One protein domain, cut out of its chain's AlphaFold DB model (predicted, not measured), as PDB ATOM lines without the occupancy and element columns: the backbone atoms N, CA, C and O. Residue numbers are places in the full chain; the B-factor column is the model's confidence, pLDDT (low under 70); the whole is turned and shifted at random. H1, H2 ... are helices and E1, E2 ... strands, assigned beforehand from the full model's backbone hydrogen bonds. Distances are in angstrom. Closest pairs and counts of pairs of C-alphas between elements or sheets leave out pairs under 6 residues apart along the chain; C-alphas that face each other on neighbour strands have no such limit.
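Overview. This is residues 138 to 215 of the 457 residues of the protein "GYF" of Ostreococcus tauri (UniProt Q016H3). A small three-stranded sheet in a compact head, with one long helix, H1, sticking out as an arm: its residues 181 to 215 stand free. The 78 printed residues hold E1, E2, E3, then H1; the sheet, order E2 E1 E3, is mixed, as is the class, helices and strands. The whole is extended, radius of gyration of the C-alphas 22.9 A, spanning 77 by 27 by 17 A.

Arrangement. E1, residues 139 to 144, and E2, residues 149 to 154, form an antiparallel hairpin; N 140 and O 153 are 2.8 A apart, within hydrogen-bond range. E3, residues 170 to 172, is parallel to E1, with N 141 and O 171 at 2.8 A. H1, residues 174 to 215, only grazes the sheet with residues 174 to 180; its closest C-alphas to E1 are Ala 176 and Tyr 143, 4.8 A. In H1, 34 of 38 O i to N i+4 pairs are within range.

Along the chain. E1 begins at C-alpha 139 (190.855, 146.264, 174.395). H1 measures 62.0 A, has a kink of 31 degrees near residue 208 and ends at C-alpha 215 (234.092, 184.921, 209.520).

Size, cuts and confidence. The printed part has no cut. The E2 to E3 link is long. Residues 176 to 177 and 201 to 215 have pLDDT under 70.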
ATOM      1  N   THR A 138     190.585 141.645 173.603       80.62
ATOM      2  CA  THR A 138     191.684 142.604 173.651       80.62
ATOM      3  C   THR A 138     191.122 144.009 173.453       80.62
ATOM      4  O   THR A 138     190.585 144.312 172.384       80.62
ATOM      5  N   TRP A 139     191.229 144.852 174.481       86.62
ATOM      6  CA  TRP A 139     190.855 146.264 174.395       86.62
ATOM      7  C   TRP A 139     191.997 147.054 173.770       86.62
ATOM      8  O   TRP A 139     193.154 146.871 174.148       86.62
ATOM      9  N   VAL A 140     191.685 147.940 172.832       86.12
ATOM     10  CA  VAL A 140     192.646 148.842 172.198       86.12
ATOM     11  C   VAL A 140     192.389 150.257 172.699       86.12
ATOM     12  O   VAL A 140     191.258 150.731 172.650       86.12
ATOM     13  N   GLN A 141     193.419 150.917 173.220       89.06
ATOM     14  CA  GLN A 141     193.369 152.328 173.583       89.06
ATOM     15  C   GLN A 141     193.786 153.160 172.374       89.06
ATOM     16  O   GLN A 141     194.933 153.073 171.929       89.06
ATOM     17  N   SER A 142     192.874 153.998 171.900       84.44
ATOM     18  CA  SER A 142     193.102 154.944 170.811       84.44
ATOM     19  C   SER A 142     192.825 156.366 171.309       84.44
ATOM     20  O   SER A 142     192.123 156.582 172.300       84.44
ATOM     21  N   TYR A 143     193.444 157.349 170.664       87.44
ATOM     22  CA  TYR A 143     193.304 158.759 171.019       87.44
ATOM     23  C   TYR A 143     192.465 159.466 169.958       87.44
ATOM     24  O   TYR A 143     192.765 159.360 168.767       87.44
ATOM     25  N   ASP A 144     191.420 160.170 170.390       87.06
ATOM     26  CA  ASP A 144     190.614 161.012 169.513       87.06
ATOM     27  C   ASP A 144     191.116 162.462 169.560       87.06
ATOM     28  O   ASP A 144     191.142 163.101 170.613       87.06
ATOM     29  N   ALA A 145     191.511 162.981 168.397       81.81
ATOM     30  CA  ALA A 145     192.030 164.335 168.256       81.81
ATOM     31  C   ALA A 145     190.936 165.414 168.318       81.81
ATOM     32  O   ALA A 145     191.264 166.566 168.601       81.81
ATOM     33  N   GLU A 146     189.670 165.075 168.054       81.94
ATOM     34  CA  GLU A 146     188.559 166.034 168.149       81.94
ATOM     35  C   GLU A 146     188.144 166.273 169.604       81.94
ATOM     36  O   GLU A 146     187.896 167.415 169.996       81.94
ATOM     37  N   SER A 147     188.120 165.210 170.409       79.50
ATOM     38  CA  SER A 147     187.710 165.264 171.817       79.50
ATOM     39  C   SER A 147     188.870 165.477 172.800       79.50
ATOM     40  O   SER A 147     188.622 165.655 173.990       79.50
ATOM     41  N   ASP A 148     190.119 165.441 172.322       83.38
ATOM     42  CA  ASP A 148     191.350 165.501 173.131       83.38
ATOM     43  C   ASP A 148     191.349 164.490 174.299       83.38
ATOM     44  O   ASP A 148     191.816 164.763 175.404       83.38
ATOM     45  N   ALA A 149     190.776 163.306 174.061       82.12
ATOM     46  CA  ALA A 149     190.553 162.285 175.078       82.12
ATOM     47  C   ALA A 149     190.861 160.876 174.552       82.12
ATOM     48  O   ALA A 149     190.735 160.575 173.362       82.12
ATOM     49  N   PHE A 150     191.279 159.996 175.463       86.94
ATOM     50  CA  PHE A 150     191.496 158.583 175.162       86.94
ATOM     51  C   PHE A 150     190.173 157.823 175.216       86.94
ATOM     52  O   PHE A 150     189.411 157.980 176.168       86.94
ATOM     53  N   TYR A 151     189.948 156.948 174.240       86.06
ATOM     54  CA  TYR A 151     188.838 156.004 174.240       86.06
ATOM     55  C   TYR A 151     189.359 154.570 174.116       86.06
ATOM     56  O   TYR A 151     190.461 154.312 173.617       86.06
ATOM     57  N   TYR A 152     188.564 153.626 174.603       89.44
ATOM     58  CA  TYR A 152     188.869 152.204 174.614       89.44
ATOM     59  C   TYR A 152     187.900 151.487 173.683       89.44
ATOM     60  O   TYR A 152     186.684 151.548 173.864       89.44
ATOM     61  N   PHE A 153     188.440 150.804 172.683       85.38
ATOM     62  CA  PHE A 153     187.681 150.019 171.724       85.38
ATOM     63  C   PHE A 153     187.872 148.528 171.994       85.38
ATOM     64  O   PHE A 153     189.000 148.029 172.023       85.38
ATOM     65  N   HIS A 154     186.777 147.799 172.177       84.12
ATOM     66  CA  HIS A 154     186.820 146.351 172.305       84.12
ATOM     67  C   HIS A 154     186.798 145.705 170.916       84.12
ATOM     68  O   HIS A 154     185.806 145.770 170.194       84.12
ATOM     69  N   SER A 155     187.878 145.010 170.552       80.31
ATOM     70  CA  SER A 155     188.034 144.426 169.209       80.31
ATOM     71  C   SER A 155     186.977 143.371 168.844       80.31
ATOM     72  O   SER A 155     186.551 143.314 167.692       80.31
ATOM     73  N   GLU A 156     186.532 142.552 169.804       78.75
ATOM     74  CA  GLU A 156     185.550 141.483 169.542       78.75
ATOM     75  C   GLU A 156     184.084 141.947 169.603       78.75
ATOM     76  O   GLU A 156     183.301 141.559 168.740       78.75
ATOM     77  N   THR A 157     183.702 142.778 170.583       84.38
ATOM     78  CA  THR A 157     182.318 143.268 170.740       84.38
ATOM     79  C   THR A 157     182.025 144.528 169.924       84.38
ATOM     80  O   THR A 157     180.863 144.885 169.760       84.38
ATOM     81  N   GLN A 158     183.057 145.177 169.368       82.56
ATOM     82  CA  GLN A 158     182.973 146.471 168.676       82.56
ATOM     83  C   GLN A 158     182.400 147.602 169.545       82.56
ATOM     84  O   GLN A 158     181.898 148.600 169.031       82.56
ATOM     85  N   GLU A 159     182.486 147.461 170.865       86.50
ATOM     86  CA  GLU A 159     182.032 148.471 171.813       86.50
ATOM     87  C   GLU A 159     183.114 149.535 172.026       86.50
ATOM     88  O   GLU A 159     184.303 149.230 172.156       86.50
ATOM     89  N   THR A 160     182.696 150.798 172.082       88.44
ATOM     90  CA  THR A 160     183.544 151.937 172.448       88.44
ATOM     91  C   THR A 160     183.160 152.436 173.832       88.44
ATOM     92  O   THR A 160     181.998 152.775 174.059       88.44
ATOM     93  N   SER A 161     184.134 152.534 174.730       86.12
ATOM     94  CA  SER A 161     183.976 153.100 176.069       86.12
ATOM     95  C   SER A 161     184.972 154.235 176.286       86.12
ATOM     96  O   SER A 161     186.120 154.154 175.851       86.12
ATOM     97  N   TRP A 162     184.549 155.281 176.990       88.69
ATOM     98  CA  TRP A 162     185.431 156.360 177.449       88.69
ATOM     99  C   TRP A 162     186.072 156.037 178.807       88.69
ATOM    100  O   TRP A 162     187.128 156.571 179.142       88.69
ATOM    101  N   ASP A 163     185.480 155.106 179.561       86.00
ATOM    102  CA  ASP A 163     185.997 154.650 180.847       86.00
ATOM    103  C   ASP A 163     186.985 153.496 180.676       86.00
ATOM    104  O   ASP A 163     186.756 152.557 179.905       86.00
ATOM    105  N   ARG A 164     188.088 153.556 181.432       85.00
ATOM    106  CA  ARG A 164     189.163 152.561 181.378       85.00
ATOM    107  C   ARG A 164     188.687 151.217 181.946       85.00
ATOM    108  O   ARG A 164     188.438 151.143 183.152       85.00
ATOM    109  N   PRO A 165     188.646 150.133 181.148       81.38
ATOM    110  CA  PRO A 165     188.256 148.818 181.644       81.38
ATOM    111  C   PRO A 165     189.288 148.289 182.655       81.38
ATOM    112  O   PRO A 165     190.498 148.298 182.410       81.38
ATOM    113  N   ILE A 166     188.808 147.839 183.817       75.38
ATOM    114  CA  ILE A 166     189.638 147.357 184.931       75.38
ATOM    115  C   ILE A 166     189.908 145.859 184.740       75.38
ATOM    116  O   ILE A 166     188.984 145.074 184.557       75.38
ATOM    117  N   GLY A 167     191.177 145.444 184.811       72.25
ATOM    118  CA  GLY A 167     191.556 144.023 184.811       72.25
ATOM    119  C   GLY A 167     191.720 143.362 183.436       72.25
ATOM    120  O   GLY A 167     191.952 142.156 183.389       72.25
ATOM    121  N   VAL A 168     191.663 144.118 182.332       75.44
ATOM    122  CA  VAL A 168     191.838 143.583 180.968       75.44
ATOM    123  C   VAL A 168     193.130 144.092 180.319       75.44
ATOM    124  O   VAL A 168     193.646 145.160 180.652       75.44
ATOM    125  N   LYS A 169     193.693 143.299 179.399       72.00
ATOM    126  CA  LYS A 169     194.918 143.636 178.666       72.00
ATOM    127  C   LYS A 169     194.605 144.698 177.605       72.00
ATOM    128  O   LYS A 169     193.966 144.397 176.600       72.00
ATOM    129  N   ILE A 170     195.060 145.925 177.854       79.56
ATOM    130  CA  ILE A 170     194.902 147.072 176.955       79.56
ATOM    131  C   ILE A 170     196.118 147.138 176.022       79.56
ATOM    132  O   ILE A 170     197.257 147.172 176.494       79.56
ATOM    133  N   ILE A 171     195.888 147.145 174.711       75.69
ATOM    134  CA  ILE A 171     196.902 147.403 173.684       75.69
ATOM    135  C   ILE A 171     196.819 148.876 173.300       75.69
ATOM    136  O   ILE A 171     195.742 149.364 172.983       75.69
ATOM    137  N   LEU A 172     197.941 149.591 173.332       74.19
ATOM    138  CA  LEU A 172     197.983 150.969 172.849       74.19
ATOM    139  C   LEU A 172     198.122 150.987 171.326       74.19
ATOM    140  O   LEU A 172     198.977 150.292 170.776       74.19
ATOM    141  N   ASP A 173     197.296 151.799 170.678       76.69
ATOM    142  CA  ASP A 173     197.436 152.161 169.271       76.69
ATOM    143  C   ASP A 173     198.595 153.159 169.078       76.69
ATOM    144  O   ASP A 173     198.935 153.907 170.002       76.69
ATOM    145  N   GLU A 174     199.202 153.202 167.887       71.44
ATOM    146  CA  GLU A 174     200.395 154.021 167.598       71.44
ATOM    147  C   GLU A 174     200.144 155.510 167.895       71.44
ATOM    148  O   GLU A 174     200.973 156.178 168.513       71.44
ATOM    149  N   VAL A 175     198.946 156.010 167.576       70.94
ATOM    150  CA  VAL A 175     198.554 157.414 167.801       70.94
ATOM    151  C   VAL A 175     198.377 157.737 169.291       70.94
ATOM    152  O   VAL A 175     198.713 158.834 169.744       70.94
ATOM    153  N   ALA A 176     197.882 156.778 170.078       68.94
ATOM    154  CA  ALA A 176     197.764 156.933 171.525       68.94
ATOM    155  C   ALA A 176     199.139 156.864 172.204       68.94
ATOM    156  O   ALA A 176     199.418 157.649 173.112       68.94
ATOM    157  N   ALA A 177     200.018 155.976 171.735       69.62
ATOM    158  CA  ALA A 177     201.380 155.852 172.243       69.62
ATOM    159  C   ALA A 177     202.211 157.123 171.994       69.62
ATOM    160  O   ALA A 177     202.930 157.562 172.890       69.62
ATOM    161  N   GLU A 178     202.078 157.758 170.825       73.62
ATOM    162  CA  GLU A 178     202.769 159.017 170.508       73.62
ATOM    163  C   GLU A 178     202.327 160.182 171.406       73.62
ATOM    164  O   GLU A 178     203.162 160.972 171.853       73.62
ATOM    165  N   LYS A 179     201.030 160.279 171.719       75.31
ATOM    166  CA  LYS A 179     200.493 161.305 172.625       75.31
ATOM    167  C   LYS A 179     200.948 161.099 174.064       75.31
ATOM    168  O   LYS A 179     201.460 162.038 174.666       75.31
ATOM    169  N   VAL A 180     200.866 159.870 174.575       73.94
ATOM    170  CA  VAL A 180     201.375 159.536 175.915       73.94
ATOM    171  C   VAL A 180     202.878 159.808 176.008       73.94
ATOM    172  O   VAL A 180     203.332 160.405 176.980       73.94
ATOM    173  N   ALA A 181     203.655 159.455 174.979       75.81
ATOM    174  CA  ALA A 181     205.090 159.730 174.949       75.81
ATOM    175  C   ALA A 181     205.404 161.235 174.918       75.81
ATOM    176  O   ALA A 181     206.367 161.676 175.549       75.81
ATOM    177  N   LYS A 182     204.600 162.034 174.206       74.81
ATOM    178  CA  LYS A 182     204.754 163.492 174.157       74.81
ATOM    179  C   LYS A 182     204.413 164.143 175.500       74.81
ATOM    180  O   LYS A 182     205.200 164.955 175.980       74.81
ATOM    181  N   ASP A 183     203.314 163.741 176.131       75.31
ATOM    182  CA  ASP A 183     202.912 164.251 177.446       75.31
ATOM    183  C   ASP A 183     203.920 163.847 178.536       75.31
ATOM    184  O   ASP A 183     204.268 164.649 179.404       75.31
ATOM    185  N   GLU A 184     204.471 162.628 178.469       78.50
ATOM    186  CA  GLU A 184     205.564 162.200 179.348       78.50
ATOM    187  C   GLU A 184     206.852 162.998 179.115       78.50
ATOM    188  O   GLU A 184     207.555 163.322 180.078       78.50
ATOM    189  N   ALA A 185     207.176 163.339 177.864       79.50
ATOM    190  CA  ALA A 185     208.334 164.168 177.544       79.50
ATOM    191  C   ALA A 185     208.167 165.601 178.075       79.50
ATOM    192  O   ALA A 185     209.079 166.110 178.725       79.50
ATOM    193  N   GLU A 186     206.999 166.218 177.882       82.12
ATOM    194  CA  GLU A 186     206.688 167.557 178.406       82.12
ATOM    195  C   GLU A 186     206.657 167.583 179.944       82.12
ATOM    196  O   GLU A 186     207.115 168.541 180.578       82.12
ATOM    197  N   LYS A 187     206.179 166.505 180.573       80.62
ATOM    198  CA  LYS A 187     206.236 166.352 182.030       80.62
ATOM    199  C   LYS A 187     207.680 166.270 182.525       80.62
ATOM    200  O   LYS A 187     208.021 166.971 183.476       80.62
ATOM    201  N   LYS A 188     208.541 165.493 181.857       82.62
ATOM    202  CA  LYS A 188     209.971 165.398 182.200       82.62
ATOM    203  C   LYS A 188     210.697 166.731 182.039       82.62
ATOM    204  O   LYS A 188     211.455 167.095 182.933       82.62
ATOM    205  N   THR A 189     210.447 167.485 180.966       82.00
ATOM    206  CA  THR A 189     211.069 168.810 180.786       82.00
ATOM    207  C   THR A 189     210.599 169.796 181.847       82.00
ATOM    208  O   THR A 189     211.409 170.529 182.404       82.00
ATOM    209  N   ARG A 190     209.308 169.780 182.202       83.50
ATOM    210  CA  ARG A 190     208.770 170.632 183.271       83.50
ATOM    211  C   ARG A 190     209.346 170.260 184.639       83.50
ATOM    212  O   ARG A 190     209.675 171.146 185.422       83.50
ATOM    213  N   GLU A 191     209.488 168.970 184.932       83.62
ATOM    214  CA  GLU A 191     210.145 168.488 186.151       83.62
ATOM    215  C   GLU A 191     211.625 168.906 186.187       83.62
ATOM    216  O   GLU A 191     212.092 169.415 187.206       83.62
ATOM    217  N   GLU A 192     212.346 168.797 185.071       84.25
ATOM    218  CA  GLU A 192     213.737 169.241 184.955       84.25
ATOM    219  C   GLU A 192     213.890 170.757 185.141       84.25
ATOM    220  O   GLU A 192     214.725 171.180 185.939       84.25
ATOM    221  N   GLU A 193     213.036 171.573 184.520       84.44
ATOM    222  CA  GLU A 193     213.014 173.029 184.710       84.44
ATOM    223  C   GLU A 193     212.685 173.415 186.160       84.44
ATOM    224  O   GLU A 193     213.300 174.320 186.732       84.44
ATOM    225  N   THR A 194     211.731 172.726 186.801       79.44
ATOM    226  CA  THR A 194     211.430 172.968 188.224       79.44
ATOM    227  C   THR A 194     212.598 172.580 189.125       79.44
ATOM    228  O   THR A 194     212.897 173.299 190.082       79.44
ATOM    229  N   ARG A 195     213.309 171.498 188.791       82.56
ATOM    230  CA  ARG A 195     214.514 171.055 189.496       82.56
ATOM    231  C   ARG A 195     215.664 172.043 189.314       82.56
ATOM    232  O   ARG A 195     216.331 172.377 190.289       82.56
ATOM    233  N   GLU A 196     215.870 172.552 188.105       81.12
ATOM    234  CA  GLU A 196     216.896 173.555 187.813       81.12
ATOM    235  C   GLU A 196     216.601 174.878 188.534       81.12
ATOM    236  O   GLU A 196     217.497 175.493 189.116       81.12
ATOM    237  N   ARG A 197     215.327 175.277 188.611       78.00
ATOM    238  CA  ARG A 197     214.898 176.451 189.380       78.00
ATOM    239  C   ARG A 197     215.119 176.284 190.885       78.00
ATOM    240  O   ARG A 197     215.608 177.215 191.521       78.00
ATOM    241  N   ALA A 198     214.815 175.111 191.442       75.56
ATOM    242  CA  ALA A 198     215.102 174.800 192.842       75.56
ATOM    243  C   ALA A 198     216.615 174.812 193.128       75.56
ATOM    244  O   ALA A 198     217.056 175.318 194.161       75.56
ATOM    245  N   TYR A 199     217.427 174.322 192.186       71.12
ATOM    246  CA  TYR A 199     218.886 174.366 192.284       71.12
ATOM    247  C   TYR A 199     219.432 175.803 192.234       71.12
ATOM    248  O   TYR A 199     220.333 176.162 192.998       71.12
ATOM    249  N   ALA A 200     218.866 176.655 191.376       70.88
ATOM    250  CA  ALA A 200     219.224 178.067 191.296       70.88
ATOM    251  C   ALA A 200     218.876 178.832 192.588       70.88
ATOM    252  O   ALA A 200     219.680 179.642 193.051       70.88
ATOM    253  N   GLU A 201     217.726 178.546 193.202       68.81
ATOM    254  CA  GLU A 201     217.309 179.149 194.476       68.81
ATOM    255  C   GLU A 201     218.241 178.737 195.629       68.81
ATOM    256  O   GLU A 201     218.807 179.603 196.304       68.81
ATOM    257  N   ALA A 202     218.545 177.440 195.758       67.88
ATOM    258  CA  ALA A 202     219.485 176.932 196.760       67.88
ATOM    259  C   ALA A 202     220.903 177.523 196.617       67.88
ATOM    260  O   ALA A 202     221.599 177.756 197.610       67.88
ATOM    261  N   ARG A 203     221.340 177.822 195.385       63.91
ATOM    262  CA  ARG A 203     222.628 178.481 195.127       63.91
ATOM    263  C   ARG A 203     222.663 179.921 195.648       63.91
ATOM    264  O   ARG A 203     223.694 180.346 196.166       63.91
ATOM    265  N   THR A 204     221.560 180.664 195.540       58.12
ATOM    266  CA  THR A 204     221.497 182.048 196.044       58.12
ATOM    267  C   THR A 204     221.493 182.126 197.570       58.12
ATOM    268  O   THR A 204     222.079 183.054 198.131       58.12
ATOM    269  N   ASP A 205     220.945 181.118 198.248       50.03
ATOM    270  CA  ASP A 205     221.018 181.010 199.709       50.03
ATOM    271  C   ASP A 205     222.414 180.574 200.191       50.03
ATOM    272  O   ASP A 205     222.883 181.020 201.243       50.03
ATOM    273  N   ALA A 206     223.144 179.785 199.394       50.66
ATOM    274  CA  ALA A 206     224.518 179.384 199.698       50.66
ATOM    275  C   ALA A 206     225.533 180.544 199.595       50.66
ATOM    276  O   ALA A 206     226.471 180.595 200.397       50.66
ATOM    277  N   GLU A 207     225.351 181.519 198.696       45.72
ATOM    278  CA  GLU A 207     226.245 182.693 198.606       45.72
ATOM    279  C   GLU A 207     226.195 183.592 199.859       45.72
ATOM    280  O   GLU A 207     227.178 184.264 200.173       45.72
ATOM    281  N   VAL A 208     225.117 183.540 200.652       46.78
ATOM    282  CA  VAL A 208     225.029 184.224 201.959       46.78
ATOM    283  C   VAL A 208     225.837 183.493 203.046       46.78
ATOM    284  O   VAL A 208     226.272 184.107 204.021       46.78
ATOM    285  N   THR A 209     226.110 182.195 202.878       52.75
ATOM    286  CA  THR A 209     226.844 181.381 203.866       52.75
ATOM    287  C   THR A 209     228.366 181.454 203.731       52.75
ATOM    288  O   THR A 209     229.069 181.212 204.713       52.75
ATOM    289  N   GLY A 210     228.896 181.861 202.569       52.97
ATOM    290  CA  GLY A 210     230.339 182.032 202.356       52.97
ATOM    291  C   GLY A 210     230.962 183.092 203.272       52.97
ATOM    292  O   GLY A 210     232.021 182.862 203.850       52.97
ATOM    293  N   ASP A 211     230.252 184.202 203.496       50.84
ATOM    294  CA  ASP A 211     230.676 185.288 204.396       50.84
ATOM    295  C   ASP A 211     230.661 184.851 205.877       50.84
ATOM    296  O   ASP A 211     231.496 185.277 206.678       50.84
ATOM    297  N   ALA A 212     229.747 183.947 206.250       53.84
ATOM    298  CA  ALA A 212     229.689 183.363 207.590       53.84
ATOM    299  C   ALA A 212     230.820 182.342 207.829       53.84
ATOM    300  O   ALA A 212     231.385 182.282 208.924       53.84
ATOM    301  N   LEU A 213     231.193 181.581 206.796       55.19
ATOM    302  CA  LEU A 213     232.288 180.606 206.832       55.19
ATOM    303  C   LEU A 213     233.665 181.293 206.882       55.19
ATOM    304  O   LEU A 213     234.552 180.847 207.613       55.19
ATOM    305  N   ASP A 214     233.823 182.420 206.181       57.09
ATOM    306  CA  ASP A 214     235.049 183.229 206.193       57.09
ATOM    307  C   ASP A 214     235.215 184.016 207.513       57.09
ATOM    308  O   ASP A 214     236.332 184.215 208.007       57.09
ATOM    309  N   ALA A 215     234.101 184.380 208.160       61.34
ATOM    310  CA  ALA A 215     234.092 184.921 209.520       61.34
ATOM    311  C   ALA A 215     234.472 183.866 210.581       61.34
ATOM    312  O   ALA A 215     235.198 184.185 211.525       61.34
TER     313      ALA A 215